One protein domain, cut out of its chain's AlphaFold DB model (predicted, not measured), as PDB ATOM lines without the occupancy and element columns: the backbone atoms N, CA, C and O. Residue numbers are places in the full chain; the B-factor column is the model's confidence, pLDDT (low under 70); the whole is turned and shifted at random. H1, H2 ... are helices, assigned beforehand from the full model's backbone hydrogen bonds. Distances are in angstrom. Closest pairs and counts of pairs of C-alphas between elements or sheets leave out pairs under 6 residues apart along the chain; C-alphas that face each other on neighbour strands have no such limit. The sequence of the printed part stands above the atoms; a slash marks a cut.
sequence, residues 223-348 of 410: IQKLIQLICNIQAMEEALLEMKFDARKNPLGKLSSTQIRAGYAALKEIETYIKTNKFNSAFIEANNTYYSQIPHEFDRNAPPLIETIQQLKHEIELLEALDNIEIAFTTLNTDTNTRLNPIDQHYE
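What this domain is: This is residues 223 to 348 of the 410 residues of the protein "Hypothetical protein" of Rotaria sp. Silwood1 (UniProt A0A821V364). A loose rod is built along one long helix, H5: H2 packs on part of it, and the hairpin of H3 and H4 lies towards one end of the rod, with H3 packed on H5. At the other end of the rod, the short helices H1 and H6 meet crosswise. The printed part has 126 residues with six named helices, H1 to H6 in order, and no named strand; the class is all helix. It is loose, with a radius of gyration of the C-alphas of 17.4 A, and spans 59 by 27 by 22 A.

How they stand to each other: H1, residues 223 to 230, touches H6, residues 342 to 348, about perpendicular at 87 degrees; their closest C-alphas, Gln 224 and Ile 343, are 6.5 A apart. H2, residues 233 to 242, touches residues 318 to 325 alone of H5, residues 309 to 332, at a shallow tilt of 13 degrees, opposite ways; the closest C-alphas are those of Met 236 and Ile 325, 7.1 A. H3, residues 257 to 276, touches H5 at a shallow tilt of 11 degrees, opposite ways, closest at the C-alphas of Ile 260 and Leu 319, 6.5 A. H3 and H4, residues 281 to 293, form a helical hairpin at 23 degrees, with the C-alphas of Ala 266 and Tyr 290 closest at 5.2 A. H4 and H5 are apart. In all six helices every O i to N i+4 pair is within hydrogen-bond range.

Where its parts are: H1 begins at C-alpha 223 (-114.919, -58.899, 67.725). H3 is 29.0 A long and H5 34.2 A. H6 ends at C-alpha 348 (-119.223, -50.341, 60.671).

The domain as a whole: The C-alphas of Asn 280 and Arg 339, the two farthest apart, are 59.2 A apart. The printed part has no cut. The links H2 to H3 and H4 to H5 are long. Residues 247 to 255 and 333 to 340 have pLDDT under 70.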
ATOM      1  N   ILE A 223    -114.923 -59.862  68.832       95.00
ATOM      2  CA  ILE A 223    -114.919 -58.899  67.725       95.00
ATOM      3  C   ILE A 223    -114.174 -57.635  68.152       95.00
ATOM      4  O   ILE A 223    -113.309 -57.184  67.416       95.00
ATOM      5  N   GLN A 224    -114.427 -57.108  69.357       90.19
ATOM      6  CA  GLN A 224    -113.712 -55.925  69.863       90.19
ATOM      7  C   GLN A 224    -112.189 -56.124  69.811       90.19
ATOM      8  O   GLN A 224    -111.480 -55.269  69.287       90.19
ATOM      9  N   LYS A 225    -111.696 -57.280  70.280       91.31
ATOM     10  CA  LYS A 225    -110.272 -57.646  70.199       91.31
ATOM     11  C   LYS A 225    -109.761 -57.735  68.761       91.31
ATOM     12  O   LYS A 225    -108.676 -57.241  68.479       91.31
ATOM     13  N   LEU A 226    -110.528 -58.351  67.858       93.06
ATOM     14  CA  LEU A 226    -110.155 -58.458  66.448       93.06
ATOM     15  C   LEU A 226    -110.039 -57.077  65.790       93.06
ATOM     16  O   LEU A 226    -109.055 -56.815  65.109       93.06
ATOM     17  N   ILE A 227    -111.005 -56.188  66.025       90.00
ATOM     18  CA  ILE A 227    -110.992 -54.823  65.481       90.00
ATOM     19  C   ILE A 227    -109.816 -54.028  66.042       90.00
ATOM     20  O   ILE A 227    -109.087 -53.400  65.283       90.00
ATOM     21  N   GLN A 228    -109.559 -54.121  67.347       86.94
ATOM     22  CA  GLN A 228    -108.373 -53.512  67.955       86.94
ATOM     23  C   GLN A 228    -107.069 -54.030  67.340       86.94
ATOM     24  O   GLN A 228    -106.134 -53.254  67.186       86.94
ATOM     25  N   LEU A 229    -107.002 -55.317  66.986       86.62
ATOM     26  CA  LEU A 229    -105.827 -55.916  66.361       86.62
ATOM     27  C   LEU A 229    -105.610 -55.391  64.936       86.62
ATOM     28  O   LEU A 229    -104.517 -54.934  64.616       86.62
ATOM     29  N   ILE A 230    -106.638 -55.448  64.083       86.38
ATOM     30  CA  ILE A 230    -106.501 -55.108  62.656       86.38
ATOM     31  C   ILE A 230    -106.505 -53.598  62.388       86.38
ATOM     32  O   ILE A 230    -106.031 -53.176  61.340       86.38
ATOM     33  N   CYS A 231    -107.010 -52.784  63.320       81.25
ATOM     34  CA  CYS A 231    -107.004 -51.319  63.240       81.25
ATOM     35  C   CYS A 231    -105.895 -50.683  64.101       81.25
ATOM     36  O   CYS A 231    -105.962 -49.498  64.425       81.25
ATOM     37  N   ASN A 232    -104.876 -51.454  64.497       81.94
ATOM     38  CA  ASN A 232    -103.760 -50.946  65.288       81.94
ATOM     39  C   ASN A 232    -102.752 -50.186  64.409       81.94
ATOM     40  O   ASN A 232    -101.889 -50.789  63.772       81.94
ATOM     41  N   ILE A 233    -102.840 -48.855  64.424       75.81
ATOM     42  CA  ILE A 233    -101.955 -47.966  63.657       75.81
ATOM     43  C   ILE A 233    -100.483 -48.175  64.037       75.81
ATOM     44  O   ILE A 233     -99.634 -48.246  63.154       75.81
ATOM     45  N   GLN A 234    -100.172 -48.347  65.324       74.75
ATOM     46  CA  GLN A 234     -98.796 -48.573  65.768       74.75
ATOM     47  C   GLN A 234     -98.229 -49.878  65.192       74.75
ATOM     48  O   GLN A 234     -97.093 -49.903  64.724       74.75
ATOM     49  N   ALA A 235     -99.021 -50.952  65.167       79.12
ATOM     50  CA  ALA A 235     -98.594 -52.213  64.561       79.12
ATOM     51  C   ALA A 235     -98.355 -52.072  63.045       79.12
ATOM     52  O   ALA A 235     -97.421 -52.671  62.512       79.12
ATOM     53  N   MET A 236     -99.154 -51.248  62.356       78.81
ATOM     54  CA  MET A 236     -98.939 -50.920  60.940       78.81
ATOM     55  C   MET A 236     -97.638 -50.130  60.726       78.81
ATOM     56  O   MET A 236     -96.885 -50.426  59.797       78.81
ATOM     57  N   GLU A 237     -97.335 -49.156  61.590       75.06
ATOM     58  CA  GLU A 237     -96.075 -48.399  61.544       75.06
ATOM     59  C   GLU A 237     -94.858 -49.296  61.806       75.06
ATOM     60  O   GLU A 237     -93.862 -49.217  61.084       75.06
ATOM     61  N   GLU A 238     -94.937 -50.179  62.803       81.25
ATOM     62  CA  GLU A 238     -93.873 -51.130  63.135       81.25
ATOM     63  C   GLU A 238     -93.584 -52.099  61.980       81.25
ATOM     64  O   GLU A 238     -92.415 -52.334  61.664       81.25
ATOM     65  N   ALA A 239     -94.627 -52.597  61.304       82.88
ATOM     66  CA  ALA A 239     -94.487 -53.438  60.116       82.88
ATOM     67  C   ALA A 239     -93.755 -52.707  58.974       82.88
ATOM     68  O   ALA A 239     -92.835 -53.260  58.371       82.88
ATOM     69  N   LEU A 240     -94.088 -51.439  58.711       80.25
ATOM     70  CA  LEU A 240     -93.421 -50.646  57.670       80.25
ATOM     71  C   LEU A 240     -91.964 -50.309  58.009       80.25
ATOM     72  O   LEU A 240     -91.106 -50.310  57.123       80.25
ATOM     73  N   LEU A 241     -91.656 -50.072  59.286       81.19
ATOM     74  CA  LEU A 241     -90.276 -49.887  59.742       81.19
ATOM     75  C   LEU A 241     -89.427 -51.143  59.505       81.19
ATOM     76  O   LEU A 241     -88.256 -51.032  59.135       81.19
ATOM     77  N   GLU A 242     -89.995 -52.337  59.683       83.94
ATOM     78  CA  GLU A 242     -89.304 -53.603  59.407       83.94
ATOM     79  C   GLU A 242     -89.007 -53.787  57.908       83.94
ATOM     80  O   GLU A 242     -87.952 -54.309  57.540       83.94
ATOM     81  N   MET A 243     -89.865 -53.232  57.048       83.69
ATOM     82  CA  MET A 243     -89.667 -53.130  55.596       83.69
ATOM     83  C   MET A 243     -88.779 -51.942  55.173       83.69
ATOM     84  O   MET A 243     -88.667 -51.646  53.988       83.69
ATOM     85  N   LYS A 244     -88.110 -51.268  56.125       82.56
ATOM     86  CA  LYS A 244     -87.186 -50.131  55.912       82.56
ATOM     87  C   LYS A 244     -87.823 -48.860  55.340       82.56
ATOM     88  O   LYS A 244     -87.109 -47.997  54.820       82.56
ATOM     89  N   PHE A 245     -89.134 -48.698  55.473       81.50
ATOM     90  CA  PHE A 245     -89.813 -47.451  55.133       81.50
ATOM     91  C   PHE A 245     -89.519 -46.353  56.171       81.50
ATOM     92  O   PHE A 245     -89.540 -46.604  57.378       81.50
ATOM     93  N   ASP A 246     -89.276 -45.112  55.730       76.00
ATOM     94  CA  ASP A 246     -89.031 -43.972  56.636       76.00
ATOM     95  C   ASP A 246     -90.352 -43.356  57.135       76.00
ATOM     96  O   ASP A 246     -90.763 -42.264  56.719       76.00
ATOM     97  N   ALA A 247     -91.000 -44.059  58.071       68.56
ATOM     98  CA  ALA A 247     -92.244 -43.624  58.708       68.56
ATOM     99  C   ALA A 247     -92.081 -42.331  59.537       68.56
ATOM    100  O   ALA A 247     -93.047 -41.603  59.760       68.56
ATOM    101  N   ARG A 248     -90.855 -41.987  59.967       66.69
ATOM    102  CA  ARG A 248     -90.595 -40.776  60.771       66.69
ATOM    103  C   ARG A 248     -90.671 -39.511  59.932       66.69
ATOM    104  O   ARG A 248     -91.224 -38.506  60.378       66.69
ATOM    105  N   LYS A 249     -90.096 -39.530  58.726       63.28
ATOM    106  CA  LYS A 249     -90.206 -38.392  57.802       63.28
ATOM    107  C   LYS A 249     -91.550 -38.369  57.083       63.28
ATOM    108  O   LYS A 249     -92.025 -37.285  56.747       63.28
ATOM    109  N   ASN A 250     -92.158 -39.537  56.874       66.56
ATOM    110  CA  ASN A 250     -93.407 -39.692  56.135       66.56
ATOM    111  C   ASN A 250     -94.398 -40.544  56.938       66.56
ATOM    112  O   ASN A 250     -94.550 -41.730  56.654       66.56
ATOM    113  N   PRO A 251     -95.064 -39.947  57.946       65.50
ATOM    114  CA  PRO A 251     -96.120 -40.630  58.680       65.50
ATOM    115  C   PRO A 251     -97.249 -41.053  57.733       65.50
ATOM    116  O   PRO A 251     -97.496 -40.391  56.720       65.50
ATOM    117  N   LEU A 252     -97.945 -42.136  58.089       60.91
ATOM    118  CA  LEU A 252     -98.861 -42.890  57.219       60.91
ATOM    119  C   LEU A 252     -99.892 -42.027  56.481       60.91
ATOM    120  O   LEU A 252    -100.166 -42.259  55.309       60.91
ATOM    121  N   GLY A 253    -100.400 -40.975  57.122       57.09
ATOM    122  CA  GLY A 253    -101.394 -40.076  56.528       57.09
ATOM    123  C   GLY A 253    -100.870 -39.077  55.486       57.09
ATOM    124  O   GLY A 253    -101.650 -38.258  55.009       57.09
ATOM    125  N   LYS A 254     -99.569 -39.065  55.163       62.88
ATOM    126  CA  LYS A 254     -98.976 -38.108  54.202       62.88
ATOM    127  C   LYS A 254     -98.604 -38.714  52.855       62.88
ATOM    128  O   LYS A 254     -98.376 -37.958  51.911       62.88
ATOM    129  N   LEU A 255     -98.511 -40.040  52.756       67.88
ATOM    130  CA  LEU A 255     -98.198 -40.695  51.493       67.88
ATOM    131  C   LEU A 255     -99.469 -40.749  50.641       67.88
ATOM    132  O   LEU A 255    -100.450 -41.376  51.015       67.88
ATOM    133  N   SER A 256     -99.462 -40.064  49.502       74.94
ATOM    134  CA  SER A 256    -100.623 -40.043  48.609       74.94
ATOM    135  C   SER A 256    -100.681 -41.300  47.739       74.94
ATOM    136  O   SER A 256     -99.648 -41.764  47.247       74.94
ATOM    137  N   SER A 257    -101.886 -41.782  47.420       82.25
ATOM    138  CA  SER A 257    -102.077 -42.854  46.425       82.25
ATOM    139  C   SER A 257    -101.382 -42.548  45.079       82.25
ATOM    140  O   SER A 257    -100.869 -43.440  44.403       82.25
ATOM    141  N   THR A 258    -101.265 -41.270  44.691       84.81
ATOM    142  CA  THR A 258    -100.499 -40.857  43.500       84.81
ATOM    143  C   THR A 258     -99.002 -41.137  43.613       84.81
ATOM    144  O   THR A 258     -98.391 -41.566  42.636       84.81
ATOM    145  N   GLN A 259     -98.413 -40.938  44.792       82.56
ATOM    146  CA  GLN A 259     -97.002 -41.221  45.052       82.56
ATOM    147  C   GLN A 259     -96.723 -42.730  45.078       82.56
ATOM    148  O   GLN A 259     -95.747 -43.179  44.478       82.56
ATOM    149  N   ILE A 260     -97.624 -43.527  45.662       87.12
ATOM    150  CA  ILE A 260     -97.549 -45.000  45.639       87.12
ATOM    151  C   ILE A 260     -97.579 -45.517  44.191       87.12
ATOM    152  O   ILE A 260     -96.725 -46.308  43.785       87.12
ATOM    153  N   ARG A 261     -98.494 -45.000  43.357       90.81
ATOM    154  CA  ARG A 261     -98.552 -45.333  41.919       90.81
ATOM    155  C   ARG A 261     -97.279 -44.942  41.167       90.81
ATOM    156  O   ARG A 261     -96.843 -45.692  40.293       90.81
ATOM    157  N   ALA A 262     -96.675 -43.800  41.494       87.56
ATOM    158  CA  ALA A 262     -95.390 -43.399  40.922       87.56
ATOM    159  C   ALA A 262     -94.263 -44.372  41.323       87.56
ATOM    160  O   ALA A 262     -93.432 -44.718  40.482       87.56
ATOM    161  N   GLY A 263     -94.282 -44.880  42.561       91.88
ATOM    162  CA  GLY A 263     -93.406 -45.961  43.018       91.88
ATOM    163  C   GLY A 263     -93.552 -47.233  42.178       91.88
ATOM    164  O   GLY A 263     -92.555 -47.746  41.669       91.88
ATOM    165  N   TYR A 264     -94.785 -47.692  41.935       96.25
ATOM    166  CA  TYR A 264     -95.042 -48.855  41.073       96.25
ATOM    167  C   TYR A 264     -94.540 -48.646  39.643       96.25
ATOM    168  O   TYR A 264     -93.976 -49.562  39.042       96.25
ATOM    169  N   ALA A 265     -94.726 -47.447  39.086       94.50
ATOM    170  CA  ALA A 265     -94.229 -47.116  37.755       94.50
ATOM    171  C   ALA A 265     -92.693 -47.202  37.687       94.50
ATOM    172  O   ALA A 265     -92.164 -47.789  36.743       94.50
ATOM    173  N   ALA A 266     -91.993 -46.695  38.707       91.69
ATOM    174  CA  ALA A 266     -90.537 -46.786  38.799       91.69
ATOM    175  C   ALA A 266     -90.056 -48.241  38.957       91.69
ATOM    176  O   ALA A 266     -89.144 -48.663  38.246       91.69
ATOM    177  N   LEU A 267     -90.708 -49.053  39.800       96.06
ATOM    178  CA  LEU A 267     -90.381 -50.481  39.927       96.06
ATOM    179  C   LEU A 267     -90.626 -51.252  38.627       96.06
ATOM    180  O   LEU A 267     -89.836 -52.120  38.260       96.06
ATOM    181  N   LYS A 268     -91.688 -50.918  37.887       96.44
ATOM    182  CA  LYS A 268     -91.956 -51.506  36.570       96.44
ATOM    183  C   LYS A 268     -90.856 -51.162  35.571       96.44
ATOM    184  O   LYS A 268     -90.459 -52.020  34.789       96.44
ATOM    185  N   GLU A 269     -90.344 -49.935  35.595       95.38
ATOM    186  CA  GLU A 269     -89.199 -49.548  34.773       95.38
ATOM    187  C   GLU A 269     -87.939 -50.344  35.160       95.38
ATOM    188  O   GLU A 269     -87.308 -50.948  34.290       95.38
ATOM    189  N   ILE A 270     -87.631 -50.455  36.454       95.25
ATOM    190  CA  ILE A 270     -86.530 -51.281  36.977       95.25
ATOM    191  C   ILE A 270     -86.672 -52.743  36.523       95.25
ATOM    192  O   ILE A 270     -85.705 -53.341  36.044       95.25
ATOM    193  N   GLU A 271     -87.882 -53.308  36.571       96.94
ATOM    194  CA  GLU A 271     -88.168 -54.664  36.093       96.94
ATOM    195  C   GLU A 271     -87.758 -54.854  34.624       96.94
ATOM    196  O   GLU A 271     -87.185 -55.889  34.264       96.94
ATOM    197  N   THR A 272     -88.007 -53.861  33.760       96.12
ATOM    198  CA  THR A 272     -87.615 -53.948  32.344       96.12
ATOM    199  C   THR A 272     -86.100 -54.033  32.167       96.12
ATOM    200  O   THR A 272     -85.618 -54.808  31.332       96.12
ATOM    201  N   TYR A 273     -85.332 -53.307  32.980       95.50
ATOM    202  CA  TYR A 273     -83.872 -53.357  32.957       95.50
ATOM    203  C   TYR A 273     -83.333 -54.685  33.494       95.50
ATOM    204  O   TYR A 273     -82.454 -55.271  32.858       95.50
ATOM    205  N   ILE A 274     -83.916 -55.221  34.575       94.69
ATOM    206  CA  ILE A 274     -83.568 -56.546  35.116       94.69
ATOM    207  C   ILE A 274     -83.836 -57.634  34.065       94.69
ATOM    208  O   ILE A 274     -82.959 -58.440  33.759       94.69
ATOM    209  N   LYS A 275     -85.022 -57.631  33.437       94.56
ATOM    210  CA  LYS A 275     -85.399 -58.613  32.400       94.56
ATOM    211  C   LYS A 275     -84.509 -58.544  31.158       94.56
ATOM    212  O   LYS A 275     -84.261 -59.567  30.525       94.56
ATOM    213  N   THR A 276     -84.056 -57.346  30.788       93.81
ATOM    214  CA  THR A 276     -83.168 -57.142  29.630       93.81
ATOM    215  C   THR A 276     -81.682 -57.220  29.978       93.81
ATOM    216  O   THR A 276     -80.855 -57.158  29.068       93.81
ATOM    217  N   ASN A 277     -81.346 -57.400  31.261       92.62
ATOM    218  CA  ASN A 277     -79.988 -57.438  31.798       92.62
ATOM    219  C   ASN A 277     -79.154 -56.198  31.408       92.62
ATOM    220  O   ASN A 277     -78.002 -56.315  30.985       92.62
ATOM    221  N   LYS A 278     -79.764 -55.004  31.486       91.31
ATOM    222  CA  LYS A 278     -79.160 -53.715  31.104       91.31
ATOM    223  C   LYS A 278     -78.993 -52.799  32.319       91.31
ATOM    224  O   LYS A 278     -79.912 -52.070  32.670       91.31
ATOM    225  N   PHE A 279     -77.793 -52.776  32.892       92.38
ATOM    226  CA  PHE A 279     -77.452 -51.973  34.074       92.38
ATOM    227  C   PHE A 279     -76.610 -50.745  33.696       92.38
ATOM    228  O   PHE A 279     -75.420 -50.662  33.987       92.38
ATOM    229  N   ASN A 280     -77.209 -49.823  32.945       91.38
ATOM    230  CA  ASN A 280     -76.561 -48.582  32.511       91.38
ATOM    231  C   ASN A 280     -76.938 -47.398  33.427       91.38
ATOM    232  O   ASN A 280     -77.620 -47.564  34.436       91.38
ATOM    233  N   SER A 281     -76.519 -46.182  33.068       91.56
ATOM    234  CA  SER A 281     -76.864 -44.971  33.827       91.56
ATOM    235  C   SER A 281     -78.375 -44.755  33.972       91.56
ATOM    236  O   SER A 281     -78.811 -44.276  35.013       91.56
ATOM    237  N   ALA A 282     -79.172 -45.153  32.975       90.38
ATOM    238  CA  ALA A 282     -80.630 -45.040  33.027       90.38
ATOM    239  C   ALA A 282     -81.254 -46.007  34.052       90.38
ATOM    240  O   ALA A 282     -82.210 -45.648  34.727       90.38
ATOM    241  N   PHE A 283     -80.677 -47.200  34.249       92.31
ATOM    242  CA  PHE A 283     -81.084 -48.101  35.334       92.31
ATOM    243  C   PHE A 283     -80.820 -47.495  36.723       92.31
ATOM    244  O   PHE A 283     -81.655 -47.605  37.625       92.31
ATOM    245  N   ILE A 284     -79.676 -46.825  36.896       89.81
ATOM    246  CA  ILE A 284     -79.350 -46.112  38.141       89.81
ATOM    247  C   ILE A 284     -80.332 -44.952  38.357       89.81
ATOM    248  O   ILE A 284     -80.817 -44.749  39.467       89.81
ATOM    249  N   GLU A 285     -80.680 -44.219  37.298       88.56
ATOM    250  CA  GLU A 285     -81.675 -43.145  37.353       88.56
ATOM    251  C   GLU A 285     -83.074 -43.664  37.721       88.56
ATOM    252  O   GLU A 285     -83.757 -43.042  38.537       88.56
ATOM    253  N   ALA A 286     -83.474 -44.834  37.213       87.88
ATOM    254  CA  ALA A 286     -84.731 -45.485  37.583       87.88
ATOM    255  C   ALA A 286     -84.766 -45.869  39.077       87.88
ATOM    256  O   ALA A 286     -85.761 -45.612  39.756       87.88
ATOM    257  N   ASN A 287     -83.662 -46.396  39.623       92.19
ATOM    258  CA  ASN A 287     -83.519 -46.658  41.064       92.19
ATOM    259  C   ASN A 287     -83.586 -45.365  41.890       92.19
ATOM    260  O   ASN A 287     -84.323 -45.288  42.870       92.19
ATOM    261  N   ASN A 288     -82.867 -44.317  41.476       86.44
ATOM    262  CA  ASN A 288     -82.912 -43.017  42.149       86.44
ATOM    263  C   ASN A 288     -84.320 -42.411  42.126       86.44
ATOM    264  O   ASN A 288     -84.761 -41.826  43.116       86.44
ATOM    265  N   THR A 289     -85.034 -42.571  41.010       86.44
ATOM    266  CA  THR A 289     -86.434 -42.159  40.877       86.44
ATOM    267  C   THR A 289     -87.305 -42.908  41.876       86.44
ATOM    268  O   THR A 289     -88.041 -42.264  42.618       86.44
ATOM    269  N   TYR A 290     -87.172 -44.235  41.968       91.94
ATOM    270  CA  TYR A 290     -87.899 -45.039  42.952       91.94
ATOM    271  C   TYR A 290     -87.658 -44.554  44.392       91.94
ATOM    272  O   TYR A 290     -88.617 -44.196  45.073       91.94
ATOM    273  N   TYR A 291     -86.401 -44.434  44.830       87.50
ATOM    274  CA  TYR A 291     -86.071 -43.986  46.192       87.50
ATOM    275  C   TYR A 291     -86.432 -42.522  46.480       87.50
ATOM    276  O   TYR A 291     -86.551 -42.131  47.639       87.50
ATOM    277  N   SER A 292     -86.625 -41.708  45.439       85.06
ATOM    278  CA  SER A 292     -87.158 -40.349  45.577       85.06
ATOM    279  C   SER A 292     -88.679 -40.338  45.753       85.06
ATOM    280  O   SER A 292     -89.201 -39.455  46.429       85.06
ATOM    281  N   GLN A 293     -89.391 -41.303  45.155       84.00
ATOM    282  CA  GLN A 293     -90.840 -41.457  45.318       84.00
ATOM    283  C   GLN A 293     -91.195 -42.157  46.627       84.00
ATOM    284  O   GLN A 293     -92.150 -41.752  47.280       84.00
ATOM    285  N   ILE A 294     -90.441 -43.186  47.017       85.44
ATOM    286  CA  ILE A 294     -90.724 -44.017  48.187       85.44
ATOM    287  C   ILE A 294     -89.615 -43.811  49.223       85.44
ATOM    288  O   ILE A 294     -88.490 -44.276  49.023       85.44
ATOM    289  N   PRO A 295     -89.900 -43.094  50.322       83.00
ATOM    290  CA  PRO A 295     -88.922 -42.791  51.357       83.00
ATOM    291  C   PRO A 295     -88.460 -44.041  52.103       83.00
ATOM    292  O   PRO A 295     -89.258 -44.756  52.703       83.00
ATOM    293  N   HIS A 296     -87.150 -44.250  52.127       82.50
ATOM    294  CA  HIS A 296     -86.517 -45.368  52.815       82.50
ATOM    295  C   HIS A 296     -85.527 -44.892  53.872       82.50
ATOM    296  O   HIS A 296     -84.885 -43.844  53.733       82.50
ATOM    297  N   GLU A 297     -85.354 -45.707  54.906       77.00
ATOM    298  CA  GLU A 297     -84.323 -45.520  55.914       77.00
ATOM    299  C   GLU A 297     -83.125 -46.446  55.643       77.00
ATOM    300  O   GLU A 297     -83.199 -47.664  55.792       77.00
ATOM    301  N   PHE A 298     -81.990 -45.852  55.257       76.19
ATOM    302  CA  PHE A 298     -80.729 -46.563  54.976       76.19
ATOM    303  C   PHE A 298     -79.624 -46.292  56.013       76.19
ATOM    304  O   PHE A 298     -78.446 -46.558  55.759       76.19
ATOM    305  N   ASP A 299     -79.977 -45.743  57.179       76.62
ATOM    306  CA  ASP A 299     -79.041 -45.259  58.200       76.62
ATOM    307  C   ASP A 299     -77.979 -44.292  57.632       76.62
ATOM    308  O   ASP A 299     -78.248 -43.119  57.374       76.62
ATOM    309  N   ARG A 300     -76.741 -44.777  57.469       73.12
ATOM    310  CA  ARG A 300     -75.580 -44.050  56.929       73.12
ATOM    311  C   ARG A 300     -75.077 -44.638  55.612       73.12
ATOM    312  O   ARG A 300     -74.049 -44.193  55.106       73.12
ATOM    313  N   ASN A 301     -75.754 -45.657  55.098       73.31
ATOM    314  CA  ASN A 301     -75.373 -46.340  53.875       73.31
ATOM    315  C   ASN A 301     -76.035 -45.665  52.673       73.31
ATOM    316  O   ASN A 301     -77.091 -45.042  52.790       73.31
ATOM    317  N   ALA A 302     -75.404 -45.796  51.509       75.38
ATOM    318  CA  ALA A 302     -76.041 -45.414  50.259       75.38
ATOM    319  C   ALA A 302     -77.235 -46.350  49.971       75.38
ATOM    320  O   ALA A 302     -77.162 -47.533  50.327       75.38
ATOM    321  N   PRO A 303     -78.302 -45.852  49.316       83.44
ATOM    322  CA  PRO A 303     -79.382 -46.701  48.827       83.44
ATOM    323  C   PRO A 303     -78.820 -47.840  47.957       83.44
ATOM    324  O   PRO A 303     -77.999 -47.571  47.073       83.44
ATOM    325  N   PRO A 304     -79.200 -49.105  48.208       89.06
ATOM    326  CA  PRO A 304     -78.763 -50.230  47.388       89.06
ATOM    327  C   PRO A 304     -79.425 -50.187  46.004       89.06
ATOM    328  O   PRO A 304     -80.469 -49.576  45.837       89.06
ATOM    329  N   LEU A 305     -78.848 -50.856  45.005       91.06
ATOM    330  CA  LEU A 305     -79.507 -51.033  43.705       91.06
ATOM    331  C   LEU A 305     -80.433 -52.259  43.730       91.06
ATOM    332  O   LEU A 305     -80.084 -53.308  44.282       91.06
ATOM    333  N   ILE A 306     -81.595 -52.139  43.091       95.25
ATOM    334  CA  ILE A 306     -82.570 -53.218  42.897       95.25
ATOM    335  C   ILE A 306     -82.206 -53.962  41.606       95.25
ATOM    336  O   ILE A 306     -82.673 -53.628  40.519       95.25
ATOM    337  N   GLU A 307     -81.326 -54.956  41.713       92.12
ATOM    338  CA  GLU A 307     -80.731 -55.659  40.559       92.12
ATOM    339  C   GLU A 307     -81.335 -57.049  40.325       92.12
ATOM    340  O   GLU A 307     -81.189 -57.634  39.250       92.12
ATOM    341  N   THR A 308     -82.030 -57.592  41.327       95.00
ATOM    342  CA  THR A 308     -82.579 -58.950  41.301       95.00
ATOM    343  C   THR A 308     -84.100 -58.959  41.374       95.00
ATOM    344  O   THR A 308     -84.732 -58.084  41.963       95.00
ATOM    345  N   ILE A 309     -84.708 -60.022  40.835       94.44
ATOM    346  CA  ILE A 309     -86.159 -60.248  40.932       94.44
ATOM    347  C   ILE A 309     -86.601 -60.378  42.398       94.44
ATOM    348  O   ILE A 309     -87.713 -59.993  42.733       94.44
ATOM    349  N   GLN A 310     -85.747 -60.915  43.276       94.38
ATOM    350  CA  GLN A 310     -86.061 -61.051  44.701       94.38
ATOM    351  C   GLN A 310     -86.133 -59.691  45.400       94.38
ATOM    352  O   GLN A 310     -87.106 -59.436  46.100       94.38
ATOM    353  N   GLN A 311     -85.159 -58.804  45.163       94.38
ATOM    354  CA  GLN A 311     -85.210 -57.430  45.673       94.38
ATOM    355  C   GLN A 311     -86.433 -56.695  45.121       94.38
ATOM    356  O   GLN A 311     -87.186 -56.118  45.889       94.38
ATOM    357  N   LEU A 312     -86.688 -56.796  43.812       95.06
ATOM    358  CA  LEU A 312     -87.855 -56.171  43.193       95.06
ATOM    359  C   LEU A 312     -89.172 -56.637  43.831       95.06
ATOM    360  O   LEU A 312     -90.046 -55.817  44.087       95.06
ATOM    361  N   LYS A 313     -89.317 -57.943  44.092       95.00
ATOM    362  CA  LYS A 313     -90.503 -58.492  44.765       95.00
ATOM    363  C   LYS A 313     -90.683 -57.920  46.166       95.00
ATOM    364  O   LYS A 313     -91.794 -57.545  46.501       95.00
ATOM    365  N   HIS A 314     -89.604 -57.799  46.933       93.44
ATOM    366  CA  HIS A 314     -89.662 -57.204  48.265       93.44
ATOM    367  C   HIS A 314     -90.134 -55.740  48.228       93.44
ATOM    368  O   HIS A 314     -90.969 -55.334  49.031       93.44
ATOM    369  N   GLU A 315     -89.667 -54.961  47.249       93.81
ATOM    370  CA  GLU A 315     -90.106 -53.569  47.076       93.81
ATOM    371  C   GLU A 315     -91.562 -53.462  46.582       93.81
ATOM    372  O   GLU A 315     -92.262 -52.501  46.902       93.81
ATOM    373  N   ILE A 316     -92.045 -54.447  45.815       95.12
ATOM    374  CA  ILE A 316     -93.465 -54.554  45.441       95.12
ATOM    375  C   ILE A 316     -94.315 -54.861  46.676       95.12
ATOM    376  O   ILE A 316     -95.311 -54.181  46.895       95.12
ATOM    377  N   GLU A 317     -93.901 -55.824  47.504       93.81
ATOM    378  CA  GLU A 317     -94.574 -56.153  48.768       93.81
ATOM    379  C   GLU A 317     -94.670 -54.920  49.681       93.81
ATOM    380  O   GLU A 317     -95.707 -54.690  50.304       93.81
ATOM    381  N   LEU A 318     -93.628 -54.077  49.720       92.06
ATOM    382  CA  LEU A 318     -93.659 -52.802  50.445       92.06
ATOM    383  C   LEU A 318     -94.729 -51.853  49.890       92.06
ATOM    384  O   LEU A 318     -95.494 -51.277  50.660       92.06
ATOM    385  N   LEU A 319     -94.806 -51.679  48.569       92.44
ATOM    386  CA  LEU A 319     -95.829 -50.823  47.962       92.44
ATOM    387  C   LEU A 319     -97.250 -51.353  48.186       92.44
ATOM    388  O   LEU A 319     -98.163 -50.553  48.379       92.44
ATOM    389  N   GLU A 320     -97.448 -52.671  48.174       91.94
ATOM    390  CA  GLU A 320     -98.736 -53.303  48.484       91.94
ATOM    391  C   GLU A 320     -99.125 -53.065  49.947       91.94
ATOM    392  O   GLU A 320    -100.271 -52.719  50.238       91.94
ATOM    393  N   ALA A 321     -98.169 -53.187  50.873       89.69
ATOM    394  CA  ALA A 321     -98.385 -52.870  52.280       89.69
ATOM    395  C   ALA A 321     -98.745 -51.388  52.478       89.69
ATOM    396  O   ALA A 321     -99.715 -51.083  53.170       89.69
ATOM    397  N   LEU A 322     -98.013 -50.473  51.833       87.12
ATOM    398  CA  LEU A 322     -98.279 -49.033  51.889       87.12
ATOM    399  C   LEU A 322     -99.662 -48.673  51.334       87.12
ATOM    400  O   LEU A 322    -100.358 -47.869  51.948       87.12
ATOM    401  N   ASP A 323    -100.077 -49.272  50.214       88.50
ATOM    402  CA  ASP A 323    -101.399 -49.037  49.612       88.50
ATOM    403  C   ASP A 323    -102.525 -49.528  50.533       88.50
ATOM    404  O   ASP A 323    -103.463 -48.792  50.829       88.50
ATOM    405  N   ASN A 324    -102.389 -50.739  51.087       86.44
ATOM    406  CA  ASN A 324    -103.353 -51.279  52.046       86.44
ATOM    407  C   ASN A 324    -103.462 -50.414  53.311       86.44
ATOM    408  O   ASN A 324    -104.565 -50.201  53.818       86.44
ATOM    409  N   ILE A 325    -102.335 -49.907  53.817       82.88
ATOM    410  CA  ILE A 325    -102.305 -49.042  54.999       82.88
ATOM    411  C   ILE A 325    -102.898 -47.662  54.692       82.88
ATOM    412  O   ILE A 325    -103.629 -47.135  55.526       82.88
ATOM    413  N   GLU A 326    -102.655 -47.085  53.512       82.06
ATOM    414  CA  GLU A 326    -103.274 -45.818  53.095       82.06
ATOM    415  C   GLU A 326    -104.799 -45.944  53.014       82.06
ATOM    416  O   GLU A 326    -105.524 -45.112  53.572       82.06
ATOM    417  N   ILE A 327    -105.290 -47.039  52.426       81.50
ATOM    418  CA  ILE A 327    -106.723 -47.340  52.347       81.50
ATOM    419  C   ILE A 327    -107.299 -47.532  53.753       81.50
ATOM    420  O   ILE A 327    -108.366 -46.992  54.064       81.50
ATOM    421  N   ALA A 328    -106.603 -48.275  54.619       79.94
ATOM    422  CA  ALA A 328    -107.011 -48.471  56.005       79.94
ATOM    423  C   ALA A 328    -107.069 -47.133  56.753       79.94
ATOM    424  O   ALA A 328    -108.077 -46.832  57.382       79.94
ATOM    425  N   PHE A 329    -106.050 -46.285  56.625       75.56
ATOM    426  CA  PHE A 329    -105.991 -44.978  57.275       75.56
ATOM    427  C   PHE A 329    -107.093 -44.040  56.772       75.56
ATOM    428  O   PHE A 329    -107.755 -43.383  57.575       75.56
ATOM    429  N   THR A 330    -107.344 -44.016  55.463       76.12
ATOM    430  CA  THR A 330    -108.458 -43.268  54.869       76.12
ATOM    431  C   THR A 330    -109.792 -43.762  55.411       76.12
ATOM    432  O   THR A 330    -110.645 -42.955  55.761       76.12
ATOM    433  N   THR A 331    -109.958 -45.078  55.543       77.44
ATOM    434  CA  THR A 331    -111.178 -45.688  56.083       77.44
ATOM    435  C   THR A 331    -111.382 -45.302  57.551       77.44
ATOM    436  O   THR A 331    -112.454 -44.810  57.901       77.44
ATOM    437  N   LEU A 332    -110.342 -45.445  58.380       71.94
ATOM    438  CA  LEU A 332    -110.379 -45.199  59.825       71.94
ATOM    439  C   LEU A 332    -110.580 -43.720  60.187       71.94
ATOM    440  O   LEU A 332    -111.226 -43.438  61.192       71.94
ATOM    441  N   ASN A 333    -110.066 -42.788  59.377       67.25
ATOM    442  CA  ASN A 333    -110.136 -41.344  59.636       67.25
ATOM    443  C   ASN A 333    -111.298 -40.629  58.928       67.25
ATOM    444  O   ASN A 333    -111.325 -39.400  58.890       67.25
ATOM    445  N   THR A 334    -112.254 -41.357  58.344       63.25
ATOM    446  CA  THR A 334    -113.483 -40.715  57.853       63.25
ATOM    447  C   THR A 334    -114.271 -40.111  59.021       63.25
ATOM    448  O   THR A 334    -114.432 -40.764  60.047       63.25
ATOM    449  N   ASP A 335    -114.749 -38.866  58.875       52.62
ATOM    450  CA  ASP A 335    -115.474 -38.128  59.922       52.62
ATOM    451  C   ASP A 335    -116.699 -38.915  60.415       52.62
ATOM    452  O   ASP A 335    -117.735 -38.994  59.747       52.62
ATOM    453  N   THR A 336    -116.589 -39.507  61.605       53.16
ATOM    454  CA  THR A 336    -117.634 -40.337  62.202       53.16
ATOM    455  C   THR A 336    -118.359 -39.639  63.344       53.16
ATOM    456  O   THR A 336    -117.848 -38.814  64.099       53.16
ATOM    457  N   ASN A 337    -119.631 -40.010  63.456       54.44
ATOM    458  CA  ASN A 337    -120.601 -39.524  64.423       54.44
ATOM    459  C   ASN A 337    -120.072 -39.677  65.863       54.44
ATOM    460  O   ASN A 337    -119.957 -40.800  66.358       54.44
ATOM    461  N   THR A 338    -119.821 -38.563  66.559       57.91
ATOM    462  CA  THR A 338    -119.228 -38.480  67.918       57.91
ATOM    463  C   THR A 338    -120.002 -39.216  69.022       57.91
ATOM    464  O   THR A 338    -119.602 -39.207  70.182       57.91
ATOM    465  N   ARG A 339    -121.126 -39.858  68.686       65.31
ATOM    466  CA  ARG A 339    -122.012 -40.579  69.607       65.31
ATOM    467  C   ARG A 339    -121.708 -42.074  69.753       65.31
ATOM    468  O   ARG A 339    -122.309 -42.706  70.618       65.31
ATOM    469  N   LEU A 340    -120.860 -42.655  68.903       69.25
ATOM    470  CA  LEU A 340    -120.562 -44.096  68.901       69.25
ATOM    471  C   LEU A 340    -119.191 -44.400  69.515       69.25
ATOM    472  O   LEU A 340    -118.299 -43.555  69.512       69.25
ATOM    473  N   ASN A 341    -119.024 -45.623  70.025       79.88
ATOM    474  CA  ASN A 341    -117.715 -46.121  70.440       79.88
ATOM    475  C   ASN A 341    -116.779 -46.211  69.209       79.88
ATOM    476  O   ASN A 341    -117.226 -46.708  68.174       79.88
ATOM    477  N   PRO A 342    -115.497 -45.808  69.299       77.12
ATOM    478  CA  PRO A 342    -114.552 -45.876  68.177       77.12
ATOM    479  C   PRO A 342    -114.406 -47.270  67.546       77.12
ATOM    480  O   PRO A 342    -114.312 -47.398  66.331       77.12
ATOM    481  N   ILE A 343    -114.456 -48.339  68.347       82.94
ATOM    482  CA  ILE A 343    -114.386 -49.726  67.860       82.94
ATOM    483  C   ILE A 343    -115.629 -50.064  67.032       82.94
ATOM    484  O   ILE A 343    -115.520 -50.704  65.987       82.94
ATOM    485  N   ASP A 344    -116.802 -49.614  67.480       85.94
ATOM    486  CA  ASP A 344    -118.065 -49.832  66.770       85.94
ATOM    487  C   ASP A 344    -118.072 -49.063  65.442       85.94
ATOM    488  O   ASP A 344    -118.503 -49.597  64.424       85.94
ATOM    489  N   GLN A 345    -117.520 -47.845  65.431       83.12
ATOM    490  CA  GLN A 345    -117.349 -47.056  64.210       83.12
ATOM    491  C   GLN A 345    -116.427 -47.755  63.205       83.12
ATOM    492  O   GLN A 345    -116.793 -47.908  62.040       83.12
ATOM    493  N   HIS A 346    -115.255 -48.222  63.649       84.44
ATOM    494  CA  HIS A 346    -114.328 -48.951  62.784       84.44
ATOM    495  C   HIS A 346    -114.944 -50.245  62.251       84.44
ATOM    496  O   HIS A 346    -114.799 -50.554  61.072       84.44
ATOM    497  N   TYR A 347    -115.700 -50.970  63.079       89.06
ATOM    498  CA  TYR A 347    -116.437 -52.154  62.642       89.06
ATOM    499  C   TYR A 347    -117.469 -51.839  61.548       89.06
ATOM    500  O   TYR A 347    -117.527 -52.545  60.543       89.06
ATOM    501  N   GLU A 348    -118.254 -50.765  61.694       88.06
ATOM    502  CA  GLU A 348    -119.223 -50.341  60.671       88.06
ATOM    503  C   GLU A 348    -118.540 -49.952  59.349       88.06
ATOM    504  O   GLU A 348    -119.031 -50.294  58.269       88.06
TER     505      GLU A 348